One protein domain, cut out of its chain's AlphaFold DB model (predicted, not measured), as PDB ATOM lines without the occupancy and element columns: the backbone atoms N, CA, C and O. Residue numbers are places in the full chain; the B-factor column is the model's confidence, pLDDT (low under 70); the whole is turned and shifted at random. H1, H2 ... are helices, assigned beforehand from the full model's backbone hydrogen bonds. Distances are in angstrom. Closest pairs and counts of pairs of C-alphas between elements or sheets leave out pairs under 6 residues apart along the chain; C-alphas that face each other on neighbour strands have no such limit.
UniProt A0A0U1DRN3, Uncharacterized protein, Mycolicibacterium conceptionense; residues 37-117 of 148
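Overview. This is residues 37 to 117 of the 148 residues of an uncharacterized protein of Mycolicibacterium conceptionense (UniProt A0A0U1DRN3). Three helices lie side by side in a row, H1, H4 and H5, each running opposite to its neighbour, and two more helices form a second layer over them, H2 crossing H4 and H3 crossing H5. H4 is in the middle of the row and touches H1, H2 and H5. The printed part has 81 residues with five named helices, H1 to H5 in chain order, and no named strand; the class is all helix. It is compact, with a radius of gyration of the C-alphas of 12.0 A and spans of 33 by 26 by 18 A.

Arrangement. H1, residues 40 to 51, touches H4, residues 92 to 102, at a shallow tilt of 11 degrees, opposite ways; their closest C-alphas, of His 51 and Thr 94, are 6.3 A apart. H2, residues 59 to 69, touches H4 about perpendicular, at 81 degrees, with the C-alphas of Thr 66 and Asn 98 closest at 6.2 A. H3, residues 74 to 86, touches H5, residues 108 to 117, the same way at a steep tilt of 69 degrees, only just short of perpendicular; the C-alphas of Arg 78 and Ala 113 are closest at 4.6 A. H4 and H5 form a helical hairpin at a shallow tilt of 25 degrees, closest at the C-alphas of Arg 96 and Val 110, 6.4 A. H1 is apart from H3 and H5. In the five helices every O i to N i+4 pair is within hydrogen-bond range.

Along the chain. H1, 15.2 A long, begins at C-alpha 40 (-31.576, 34.379, 48.666). H2 measures 14.9 A, H3 18.2 A and H4 15.4 A. H5, 14.4 A, ends at C-alpha 117 (-38.888, 60.738, 34.569).

Size, cuts and confidence. The two C-alphas farthest apart, of Asn 56 and Ala 116, are 33.4 A apart. The printed part has no cut and no long link. Its mean pLDDT is 94.5, and no printed residue is under 70.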
ATOM      1  N   GLU A  37     -24.005  36.825  52.010       97.62
ATOM      2  CA  GLU A  37     -24.711  37.570  53.060       97.62
ATOM      3  C   GLU A  37     -26.142  37.957  52.655       97.62
ATOM      4  O   GLU A  37     -26.891  38.510  53.464       97.62
ATOM      5  N   VAL A  38     -26.543  37.670  51.413       97.88
ATOM      6  CA  VAL A  38     -27.910  37.886  50.937       97.88
ATOM      7  C   VAL A  38     -28.760  36.666  51.282       97.88
ATOM      8  O   VAL A  38     -28.422  35.535  50.931       97.88
ATOM      9  N   ASP A  39     -29.901  36.889  51.935       97.88
ATOM     10  CA  ASP A  39     -30.904  35.844  52.144       97.88
ATOM     11  C   ASP A  39     -31.658  35.572  50.832       97.88
ATOM     12  O   ASP A  39     -32.726  36.125  50.561       97.88
ATOM     13  N   MET A  40     -31.055  34.732  49.990       97.62
ATOM     14  CA  MET A  40     -31.576  34.379  48.666       97.62
ATOM     15  C   MET A  40     -32.941  33.686  48.741       97.62
ATOM     16  O   MET A  40     -33.739  33.811  47.813       97.62
ATOM     17  N   GLY A  41     -33.212  32.959  49.831       97.44
ATOM     18  CA  GLY A  41     -34.491  32.288  50.056       97.44
ATOM     19  C   GLY A  41     -35.596  33.300  50.326       97.44
ATOM     20  O   GLY A  41     -36.577  33.348  49.588       97.44
ATOM     21  N   ALA A  42     -35.388  34.175  51.313       97.75
ATOM     22  CA  ALA A  42     -36.351  35.224  51.633       97.75
ATOM     23  C   ALA A  42     -36.571  36.182  50.455       97.75
ATOM     24  O   ALA A  42     -37.705  36.573  50.184       97.75
ATOM     25  N   TRP A  43     -35.509  36.538  49.725       98.00
ATOM     26  CA  TRP A  43     -35.633  37.379  48.535       98.00
ATOM     27  C   TRP A  43     -36.479  36.708  47.450       98.00
ATOM     28  O   TRP A  43     -37.423  37.315  46.944       98.00
ATOM     29  N   LYS A  44     -36.195  35.437  47.136       97.50
ATOM     30  CA  LYS A  44     -36.985  34.650  46.180       97.50
ATOM     31  C   LYS A  44     -38.459  34.596  46.582       97.50
ATOM     32  O   LYS A  44     -39.324  34.808  45.733       97.50
ATOM     33  N   ASP A  45     -38.743  34.349  47.856       97.50
ATOM     34  CA  ASP A  45     -40.113  34.261  48.364       97.50
ATOM     35  C   ASP A  45     -40.862  35.589  48.204       97.50
ATOM     36  O   ASP A  45     -42.021  35.594  47.781       97.50
ATOM     37  N   VAL A  46     -40.198  36.722  48.462       96.94
ATOM     38  CA  VAL A  46     -40.765  38.058  48.228       96.94
ATOM     39  C   VAL A  46     -41.005  38.309  46.738       96.94
ATOM     40  O   VAL A  46     -42.063  38.826  46.378       96.94
ATOM     41  N   LEU A  47     -40.079  37.926  45.856       95.50
ATOM     42  CA  LEU A  47     -40.259  38.088  44.409       95.50
ATOM     43  C   LEU A  47     -41.460  37.299  43.883       95.50
ATOM     44  O   LEU A  47     -42.256  37.820  43.102       95.50
ATOM     45  N   ILE A  48     -41.620  36.056  44.330       94.88
ATOM     46  CA  ILE A  48     -42.751  35.212  43.928       94.88
ATOM     47  C   ILE A  48     -44.061  35.766  44.494       94.88
ATOM     48  O   ILE A  48     -45.041  35.892  43.764       94.88
ATOM     49  N   SER A  49     -44.077  36.113  45.783       94.62
ATOM     50  CA  SER A  49     -45.315  36.463  46.491       94.62
ATOM     51  C   SER A  49     -45.808  37.875  46.186       94.62
ATOM     52  O   SER A  49     -47.014  38.090  46.101       94.62
ATOM     53  N   ASN A  50     -44.892  38.834  46.020       94.12
ATOM     54  CA  ASN A  50     -45.241  40.254  45.922       94.12
ATOM     55  C   ASN A  50     -45.083  40.810  44.505       94.12
ATOM     56  O   ASN A  50     -45.724  41.805  44.177       94.12
ATOM     57  N   HIS A  51     -44.252  40.182  43.668       90.69
ATOM     58  CA  HIS A  51     -43.915  40.689  42.331       90.69
ATOM     59  C   HIS A  51     -44.324  39.746  41.197       90.69
ATOM     60  O   HIS A  51     -43.968  39.989  40.048       90.69
ATOM     61  N   ASN A  52     -45.084  38.683  41.494       88.44
ATOM     62  CA  ASN A  52     -45.530  37.677  40.522       88.44
ATOM     63  C   ASN A  52     -44.379  37.083  39.686       88.44
ATOM     64  O   ASN A  52     -44.561  36.744  38.513       88.44
ATOM     65  N   ALA A  53     -43.184  36.969  40.271       88.81
ATOM     66  CA  ALA A  53     -42.058  36.346  39.593       88.81
ATOM     67  C   ALA A  53     -42.336  34.858  39.303       88.81
ATOM     68  O   ALA A  53     -43.175  34.215  39.940       88.81
ATOM     69  N   SER A  54     -41.581  34.290  38.356       87.69
ATOM     70  CA  SER A  54     -41.536  32.838  38.138       87.69
ATOM     71  C   SER A  54     -41.322  32.100  39.462       87.69
ATOM     72  O   SER A  54     -40.533  32.543  40.292       87.69
ATOM     73  N   SER A  55     -41.946  30.930  39.629       88.69
ATOM     74  CA  SER A  55     -41.771  30.078  40.818       88.69
ATOM     75  C   SER A  55     -40.324  29.606  41.029       88.69
ATOM     76  O   SER A  55     -39.957  29.146  42.114       88.69
ATOM     77  N   ASN A  56     -39.481  29.730  40.003       91.25
ATOM     78  CA  ASN A  56     -38.053  29.478  40.101       91.25
ATOM     79  C   ASN A  56     -37.243  30.544  39.344       91.25
ATOM     80  O   ASN A  56     -36.778  30.274  38.234       91.25
ATOM     81  N   PRO A  57     -37.094  31.755  39.909       91.81
ATOM     82  CA  PRO A  57     -36.246  32.778  39.323       91.81
ATOM     83  C   PRO A  57     -34.769  32.388  39.474       91.81
ATOM     84  O   PRO A  57     -34.379  31.743  40.450       91.81
ATOM     85  N   ASP A  58     -33.951  32.785  38.500       95.31
ATOM     86  CA  ASP A  58     -32.499  32.636  38.567       95.31
ATOM     87  C   ASP A  58     -31.928  33.696  39.518       95.31
ATOM     88  O   ASP A  58     -31.628  34.825  39.127       95.31
ATOM     89  N   MET A  59     -31.847  33.336  40.800       97.06
ATOM     90  CA  MET A  59     -31.402  34.246  41.856       97.06
ATOM     91  C   MET A  59     -29.931  34.639  41.711       97.06
ATOM     92  O   MET A  59     -29.541  35.714  42.159       97.06
ATOM     93  N   ASP A  60     -29.121  33.801  41.070       97.12
ATOM     94  CA  ASP A  60     -27.706  34.077  40.852       97.12
ATOM     95  C   ASP A  60     -27.543  35.217  39.857       97.12
ATOM     96  O   ASP A  60     -26.882  36.212  40.153       97.12
ATOM     97  N   LYS A  61     -28.244  35.111  38.728       95.94
ATOM     98  CA  LYS A  61     -28.289  36.173  37.727       95.94
ATOM     99  C   LYS A  61     -28.949  37.444  38.261       95.94
ATOM    100  O   LYS A  61     -28.501  38.542  37.950       95.94
ATOM    101  N   LEU A  62     -30.007  37.313  39.065       96.00
ATOM    102  CA  LEU A  62     -30.646  38.472  39.692       96.00
ATOM    103  C   LEU A  62     -29.699  39.196  40.648       96.00
ATOM    104  O   LEU A  62     -29.683  40.424  40.638       96.00
ATOM    105  N   TYR A  63     -28.902  38.473  41.438       97.94
ATOM    106  CA  TYR A  63     -27.890  39.088  42.294       97.94
ATOM    107  C   TYR A  63     -26.872  39.881  41.472       97.94
ATOM    108  O   TYR A  63     -26.622  41.034  41.797       97.94
ATOM    109  N   GLU A  64     -26.331  39.296  40.400       97.19
ATOM    110  CA  GLU A  64     -25.350  39.967  39.533       97.19
ATOM    111  C   GLU A  64     -25.915  41.255  38.923       97.19
ATOM    112  O   GLU A  64     -25.293  42.307  39.036       97.19
ATOM    113  N   LEU A  65     -27.119  41.188  38.347       95.12
ATOM    114  CA  LEU A  65     -27.789  42.355  37.765       95.12
ATOM    115  C   LEU A  65     -28.088  43.429  38.812       95.12
ATOM    116  O   LEU A  65     -27.903  44.611  38.558       95.12
ATOM    117  N   THR A  66     -28.549  43.023  39.993       96.44
ATOM    118  CA  THR A  66     -28.879  43.977  41.056       96.44
ATOM    119  C   THR A  66     -27.620  44.623  41.623       96.44
ATOM    120  O   THR A  66     -27.634  45.809  41.919       96.44
ATOM    121  N   ALA A  67     -26.534  43.863  41.781       96.69
ATOM    122  CA  ALA A  67     -25.263  44.391  42.261       96.69
ATOM    123  C   ALA A  67     -24.682  45.431  41.294       96.69
ATOM    124  O   ALA A  67     -24.176  46.443  41.761       96.69
ATOM    125  N   ASP A  68     -24.813  45.218  39.982       95.25
ATOM    126  CA  ASP A  68     -24.461  46.212  38.957       95.25
ATOM    127  C   ASP A  68     -25.315  47.485  39.115       95.25
ATOM    128  O   ASP A  68     -24.785  48.576  39.306       95.25
ATOM    129  N   GLN A  69     -26.640  47.320  39.220       94.69
ATOM    130  CA  GLN A  69     -27.587  48.427  39.429       94.69
ATOM    131  C   GLN A  69     -27.372  49.210  40.730       94.69
ATOM    132  O   GLN A  69     -27.794  50.359  40.850       94.69
ATOM    133  N   CYS A  70     -26.751  48.605  41.743       95.62
ATOM    134  CA  CYS A  70     -26.479  49.279  43.009       95.62
ATOM    135  C   CYS A  70     -25.492  50.443  42.872       95.62
ATOM    136  O   CYS A  70     -25.493  51.318  43.745       95.62
ATOM    137  N   ASP A  71     -24.658  50.444  41.831       93.88
ATOM    138  CA  ASP A  71     -23.695  51.504  41.521       93.88
ATOM    139  C   ASP A  71     -24.166  52.425  40.378       93.88
ATOM    140  O   ASP A  71     -23.438  53.356  40.022       93.88
ATOM    141  N   ASP A  72     -25.379  52.219  39.848       94.88
ATOM    142  CA  ASP A  72     -25.951  53.084  38.815       94.88
ATOM    143  C   ASP A  72     -25.994  54.541  39.289       94.88
ATOM    144  O   ASP A  72     -26.393  54.874  40.410       94.88
ATOM    145  N   THR A  73     -25.653  55.451  38.386       95.69
ATOM    146  CA  THR A  73     -25.990  56.862  38.538       95.69
ATOM    147  C   THR A  73     -27.498  57.075  38.391       95.69
ATOM    148  O   THR A  73     -28.229  56.250  37.843       95.69
ATOM    149  N   LEU A  74     -27.985  58.246  38.816       96.19
ATOM    150  CA  LEU A  74     -29.393  58.613  38.639       96.19
ATOM    151  C   LEU A  74     -29.837  58.520  37.167       96.19
ATOM    152  O   LEU A  74     -30.970  58.136  36.891       96.19
ATOM    153  N   ASP A  75     -28.959  58.878  36.225       94.75
ATOM    154  CA  ASP A  75     -29.272  58.857  34.794       94.75
ATOM    155  C   ASP A  75     -29.336  57.431  34.227       94.75
ATOM    156  O   ASP A  75     -30.241  57.118  33.446       94.75
ATOM    157  N   GLU A  76     -28.432  56.556  34.672       96.56
ATOM    158  CA  GLU A  76     -28.428  55.128  34.330       96.56
ATOM    159  C   GLU A  76     -29.664  54.434  34.897       96.56
ATOM    160  O   GLU A  76     -30.414  53.824  34.134       96.56
ATOM    161  N   MET A  77     -29.965  54.641  36.185       97.00
ATOM    162  CA  MET A  77     -31.164  54.099  36.829       97.00
ATOM    163  C   MET A  77     -32.436  54.583  36.127       97.00
ATOM    164  O   MET A  77     -33.333  53.797  35.823       97.00
ATOM    165  N   ARG A  78     -32.514  55.879  35.799       95.69
ATOM    166  CA  ARG A  78     -33.638  56.458  35.049       95.69
ATOM    167  C   ARG A  78     -33.817  55.795  33.688       95.69
ATOM    168  O   ARG A  78     -34.934  55.435  33.324       95.69
ATOM    169  N   THR A  79     -32.729  55.638  32.942       93.62
ATOM    170  CA  THR A  79     -32.752  55.025  31.609       93.62
ATOM    171  C   THR A  79     -33.135  53.548  31.689       93.62
ATOM    172  O   THR A  79     -34.000  53.092  30.941       93.62
ATOM    173  N   GLY A  80     -32.552  52.810  32.635       93.44
ATOM    174  CA  GLY A  80     -32.861  51.405  32.885       93.44
ATOM    175  C   GLY A  80     -34.325  51.191  33.270       93.44
ATOM    176  O   GLY A  80     -34.979  50.313  32.708       93.44
ATOM    177  N   LEU A  81     -34.872  52.026  34.162       94.94
ATOM    178  CA  LEU A  81     -36.285  51.975  34.548       94.94
ATOM    179  C   LEU A  81     -37.217  52.305  33.381       94.94
ATOM    180  O   LEU A  81     -38.204  51.597  33.202       94.94
ATOM    181  N   ALA A  82     -36.908  53.321  32.571       92.56
ATOM    182  CA  ALA A  82     -37.704  53.652  31.388       92.56
ATOM    183  C   ALA A  82     -37.790  52.459  30.421       92.56
ATOM    184  O   ALA A  82     -38.884  52.017  30.075       92.56
ATOM    185  N   ILE A  83     -36.643  51.858  30.085       91.56
ATOM    186  CA  ILE A  83     -36.579  50.669  29.223       91.56
ATOM    187  C   ILE A  83     -37.338  49.494  29.852       91.56
ATOM    188  O   ILE A  83     -38.060  48.777  29.155       91.56
ATOM    189  N   ALA A  84     -37.181  49.268  31.156       90.62
ATOM    190  CA  ALA A  84     -37.841  48.172  31.853       90.62
ATOM    191  C   ALA A  84     -39.370  48.318  31.874       90.62
ATOM    192  O   ALA A  84     -40.071  47.320  31.687       90.62
ATOM    193  N   ILE A  85     -39.870  49.541  32.070       90.19
ATOM    194  CA  ILE A  85     -41.299  49.868  32.058       90.19
ATOM    195  C   ILE A  85     -41.874  49.679  30.651       90.19
ATOM    196  O   ILE A  85     -42.874  48.971  30.510       90.19
ATOM    197  N   ASP A  86     -41.218  50.228  29.625       89.00
ATOM    198  CA  ASP A  86     -41.672  50.153  28.229       89.00
ATOM    199  C   ASP A  86     -41.733  48.714  27.706       89.00
ATOM    200  O   ASP A  86     -42.618  48.360  26.929       89.00
ATOM    201  N   ASN A  87     -40.812  47.860  28.157       87.25
ATOM    202  CA  ASN A  87     -40.783  46.450  27.775       87.25
ATOM    203  C   ASN A  87     -41.544  45.526  28.741       87.25
ATOM    204  O   ASN A  87     -41.540  44.309  28.548       87.25
ATOM    205  N   HIS A  88     -42.184  46.068  29.783       84.69
ATOM    206  CA  HIS A  88     -42.876  45.303  30.828       84.69
ATOM    207  C   HIS A  88     -42.002  44.231  31.512       84.69
ATOM    208  O   HIS A  88     -42.507  43.191  31.940       84.69
ATOM    209  N   TYR A  89     -40.689  44.462  31.612       81.38
ATOM    210  CA  TYR A  89     -39.747  43.488  32.173       81.38
ATOM    211  C   TYR A  89     -39.636  43.566  33.693       81.38
ATOM    212  O   TYR A  89     -39.576  42.532  34.355       81.38
ATOM    213  N   LEU A  90     -39.593  44.778  34.246       84.12
ATOM    214  CA  LEU A  90     -39.466  45.008  35.683       84.12
ATOM    215  C   LEU A  90     -40.305  46.212  36.085       84.12
ATOM    216  O   LEU A  90     -40.388  47.204  35.362       84.12
ATOM    217  N   THR A  91     -40.910  46.119  37.266       91.25
ATOM    218  CA  THR A  91     -41.565  47.268  37.889       91.25
ATOM    219  C   THR A  91     -40.568  48.007  38.782       91.25
ATOM    220  O   THR A  91     -39.659  47.372  39.330       91.25
ATOM    221  N   PRO A  92     -40.746  49.318  39.009       94.12
ATOM    222  CA  PRO A  92     -39.900  50.054  39.944       94.12
ATOM    223  C   PRO A  92     -39.922  49.471  41.362       94.12
ATOM    224  O   PRO A  92     -38.899  49.448  42.039       94.12
ATOM    225  N   ASP A  93     -41.060  48.925  41.800       95.38
ATOM    226  CA  ASP A  93     -41.175  48.271  43.105       95.38
ATOM    227  C   ASP A  93     -40.349  46.980  43.177       95.38
ATOM    228  O   ASP A  93     -39.776  46.664  44.226       95.38
ATOM    229  N   THR A  94     -40.252  46.245  42.066       94.94
ATOM    230  CA  THR A  94     -39.369  45.078  41.950       94.94
ATOM    231  C   THR A  94     -37.905  45.507  42.020       94.94
ATOM    232  O   THR A  94     -37.152  44.922  42.794       94.94
ATOM    233  N   THR A  95     -37.510  46.568  41.306       96.06
ATOM    234  CA  THR A  95     -36.148  47.131  41.383       96.06
ATOM    235  C   THR A  95     -35.811  47.577  42.805       96.06
ATOM    236  O   THR A  95     -34.785  47.170  43.349       96.06
ATOM    237  N   ARG A  96     -36.716  48.313  43.469       96.88
ATOM    238  CA  ARG A  96     -36.550  48.729  44.872       96.88
ATOM    239  C   ARG A  96     -36.375  47.520  45.790       96.88
ATOM    240  O   ARG A  96     -35.487  47.502  46.637       96.88
ATOM    241  N   THR A  97     -37.190  46.483  45.594       97.00
ATOM    242  CA  THR A  97     -37.093  45.227  46.352       97.00
ATOM    243  C   THR A  97     -35.748  44.548  46.160       97.00
ATOM    244  O   THR A  97     -35.125  44.177  47.149       97.00
ATOM    245  N   ASN A  98     -35.271  44.423  44.924       96.69
ATOM    246  CA  ASN A  98     -33.967  43.832  44.635       96.69
ATOM    247  C   ASN A  98     -32.846  44.578  45.371       96.69
ATOM    248  O   ASN A  98     -32.055  43.966  46.095       96.69
ATOM    249  N   MET A  99     -32.833  45.909  45.270       97.44
ATOM    250  CA  MET A  99     -31.831  46.747  45.929       97.44
ATOM    251  C   MET A  99     -31.876  46.631  47.458       97.44
ATOM    252  O   MET A  99     -30.820  46.542  48.078       97.44
ATOM    253  N   MET A 100     -33.056  46.530  48.084       97.19
ATOM    254  CA  MET A 100     -33.163  46.333  49.543       97.19
ATOM    255  C   MET A 100     -32.431  45.072  50.036       97.19
ATOM    256  O   MET A 100     -31.916  45.048  51.159       97.19
ATOM    257  N   TYR A 101     -32.369  44.018  49.217       97.69
ATOM    258  CA  TYR A 101     -31.646  42.796  49.570       97.69
ATOM    259  C   TYR A 101     -30.138  42.922  49.342       97.69
ATOM    260  O   TYR A 101     -29.371  42.476  50.200       97.69
ATOM    261  N   VAL A 102     -29.716  43.539  48.236       98.06
ATOM    262  CA  VAL A 102     -28.315  43.552  47.780       98.06
ATOM    263  C   VAL A 102     -27.525  44.774  48.270       98.06
ATOM    264  O   VAL A 102     -26.391  44.620  48.710       98.06
ATOM    265  N   CYS A 103     -28.110  45.970  48.274       97.06
ATOM    266  CA  CYS A 103     -27.477  47.227  48.694       97.06
ATOM    267  C   CYS A 103     -28.448  48.107  49.506       97.06
ATOM    268  O   CYS A 103     -28.859  49.181  49.055       97.06
ATOM    269  N   PRO A 104     -28.834  47.672  50.721       95.81
ATOM    270  CA  PRO A 104     -29.787  48.415  51.542       95.81
ATOM    271  C   PRO A 104     -29.291  49.834  51.840       95.81
ATOM    272  O   PRO A 104     -28.129  50.037  52.202       95.81
ATOM    273  N   GLY A 105     -30.188  50.809  51.721       93.44
ATOM    274  CA  GLY A 105     -29.916  52.238  51.862       93.44
ATOM    275  C   GLY A 105     -29.697  52.958  50.527       93.44
ATOM    276  O   GLY A 105     -29.696  54.189  50.501       93.44
ATOM    277  N   ARG A 106     -29.542  52.232  49.413       94.81
ATOM    278  CA  ARG A 106     -29.390  52.819  48.069       94.81
ATOM    279  C   ARG A 106     -30.679  52.843  47.254       94.81
ATOM    280  O   ARG A 106     -30.719  53.463  46.202       94.81
ATOM    281  N   GLU A 107     -31.746  52.212  47.729       94.19
ATOM    282  CA  GLU A 107     -32.998  52.055  46.986       94.19
ATOM    283  C   GLU A 107     -33.726  53.377  46.679       94.19
ATOM    284  O   GLU A 107     -34.567  53.418  45.783       94.19
ATOM    285  N   HIS A 108     -33.374  54.466  47.373       94.56
ATOM    286  CA  HIS A 108     -33.912  55.810  47.134       94.56
ATOM    287  C   HIS A 108     -33.631  56.325  45.715       94.56
ATOM    288  O   HIS A 108     -34.422  57.098  45.178       94.56
ATOM    289  N   ILE A 109     -32.556  55.853  45.071       96.12
ATOM    290  CA  ILE A 109     -32.225  56.248  43.698       96.12
ATOM    291  C   ILE A 109     -33.315  55.841  42.698       96.12
ATOM    292  O   ILE A 109     -33.515  56.520  41.694       96.12
ATOM    293  N   VAL A 110     -34.070  54.774  42.990       97.00
ATOM    294  CA  VAL A 110     -35.229  54.355  42.189       97.00
ATOM    295  C   VAL A 110     -36.314  55.432  42.239       97.00
ATOM    296  O   VAL A 110     -36.884  55.786  41.209       97.00
ATOM    297  N   ASP A 111     -36.579  55.988  43.422       96.62
ATOM    298  CA  ASP A 111     -37.589  57.033  43.613       96.62
ATOM    299  C   ASP A 111     -37.164  58.356  42.972       96.62
ATOM    300  O   ASP A 111     -37.964  59.008  42.292       96.62
ATOM    301  N   ASP A 112     -35.891  58.721  43.119       96.88
ATOM    302  CA  ASP A 112     -35.322  59.900  42.468       96.88
ATOM    303  C   ASP A 112     -35.372  59.769  40.940       96.88
ATOM    304  O   ASP A 112     -35.741  60.722  40.244       96.88
ATOM    305  N   ALA A 113     -35.074  58.581  40.408       97.12
ATOM    306  CA  ALA A 113     -35.150  58.293  38.981       97.12
ATOM    307  C   ALA A 113     -36.587  58.420  38.464       97.12
ATOM    308  O   ALA A 113     -36.825  59.125  37.480       97.12
ATOM    309  N   LEU A 114     -37.565  57.825  39.157       95.75
ATOM    310  CA  LEU A 114     -38.984  57.947  38.807       95.75
ATOM    311  C   LEU A 114     -39.459  59.398  38.809       95.75
ATOM    312  O   LEU A 114     -40.172  59.827  37.899       95.75
ATOM    313  N   LYS A 115     -39.054  60.174  39.815       96.50
ATOM    314  CA  LYS A 115     -39.375  61.598  39.884       96.50
ATOM    315  C   LYS A 115     -38.773  62.355  38.700       96.50
ATOM    316  O   LYS A 115     -39.477  63.130  38.053       96.50
ATOM    317  N   ALA A 116     -37.511  62.090  38.362       94.81
ATOM    318  CA  ALA A 116     -36.852  62.703  37.213       94.81
ATOM    319  C   ALA A 116     -37.543  62.351  35.879       94.81
ATOM    320  O   ALA A 116     -37.641  63.211  34.997       94.81
ATOM    321  N   MET A 117     -38.064  61.126  35.727       93.44
ATOM    322  CA  MET A 117     -38.888  60.738  34.569       93.44
ATOM    323  C   MET A 117     -40.169  61.572  34.505       93.44
ATOM    324  O   MET A 117     -40.441  62.210  33.493       93.44
TER     325      MET A 117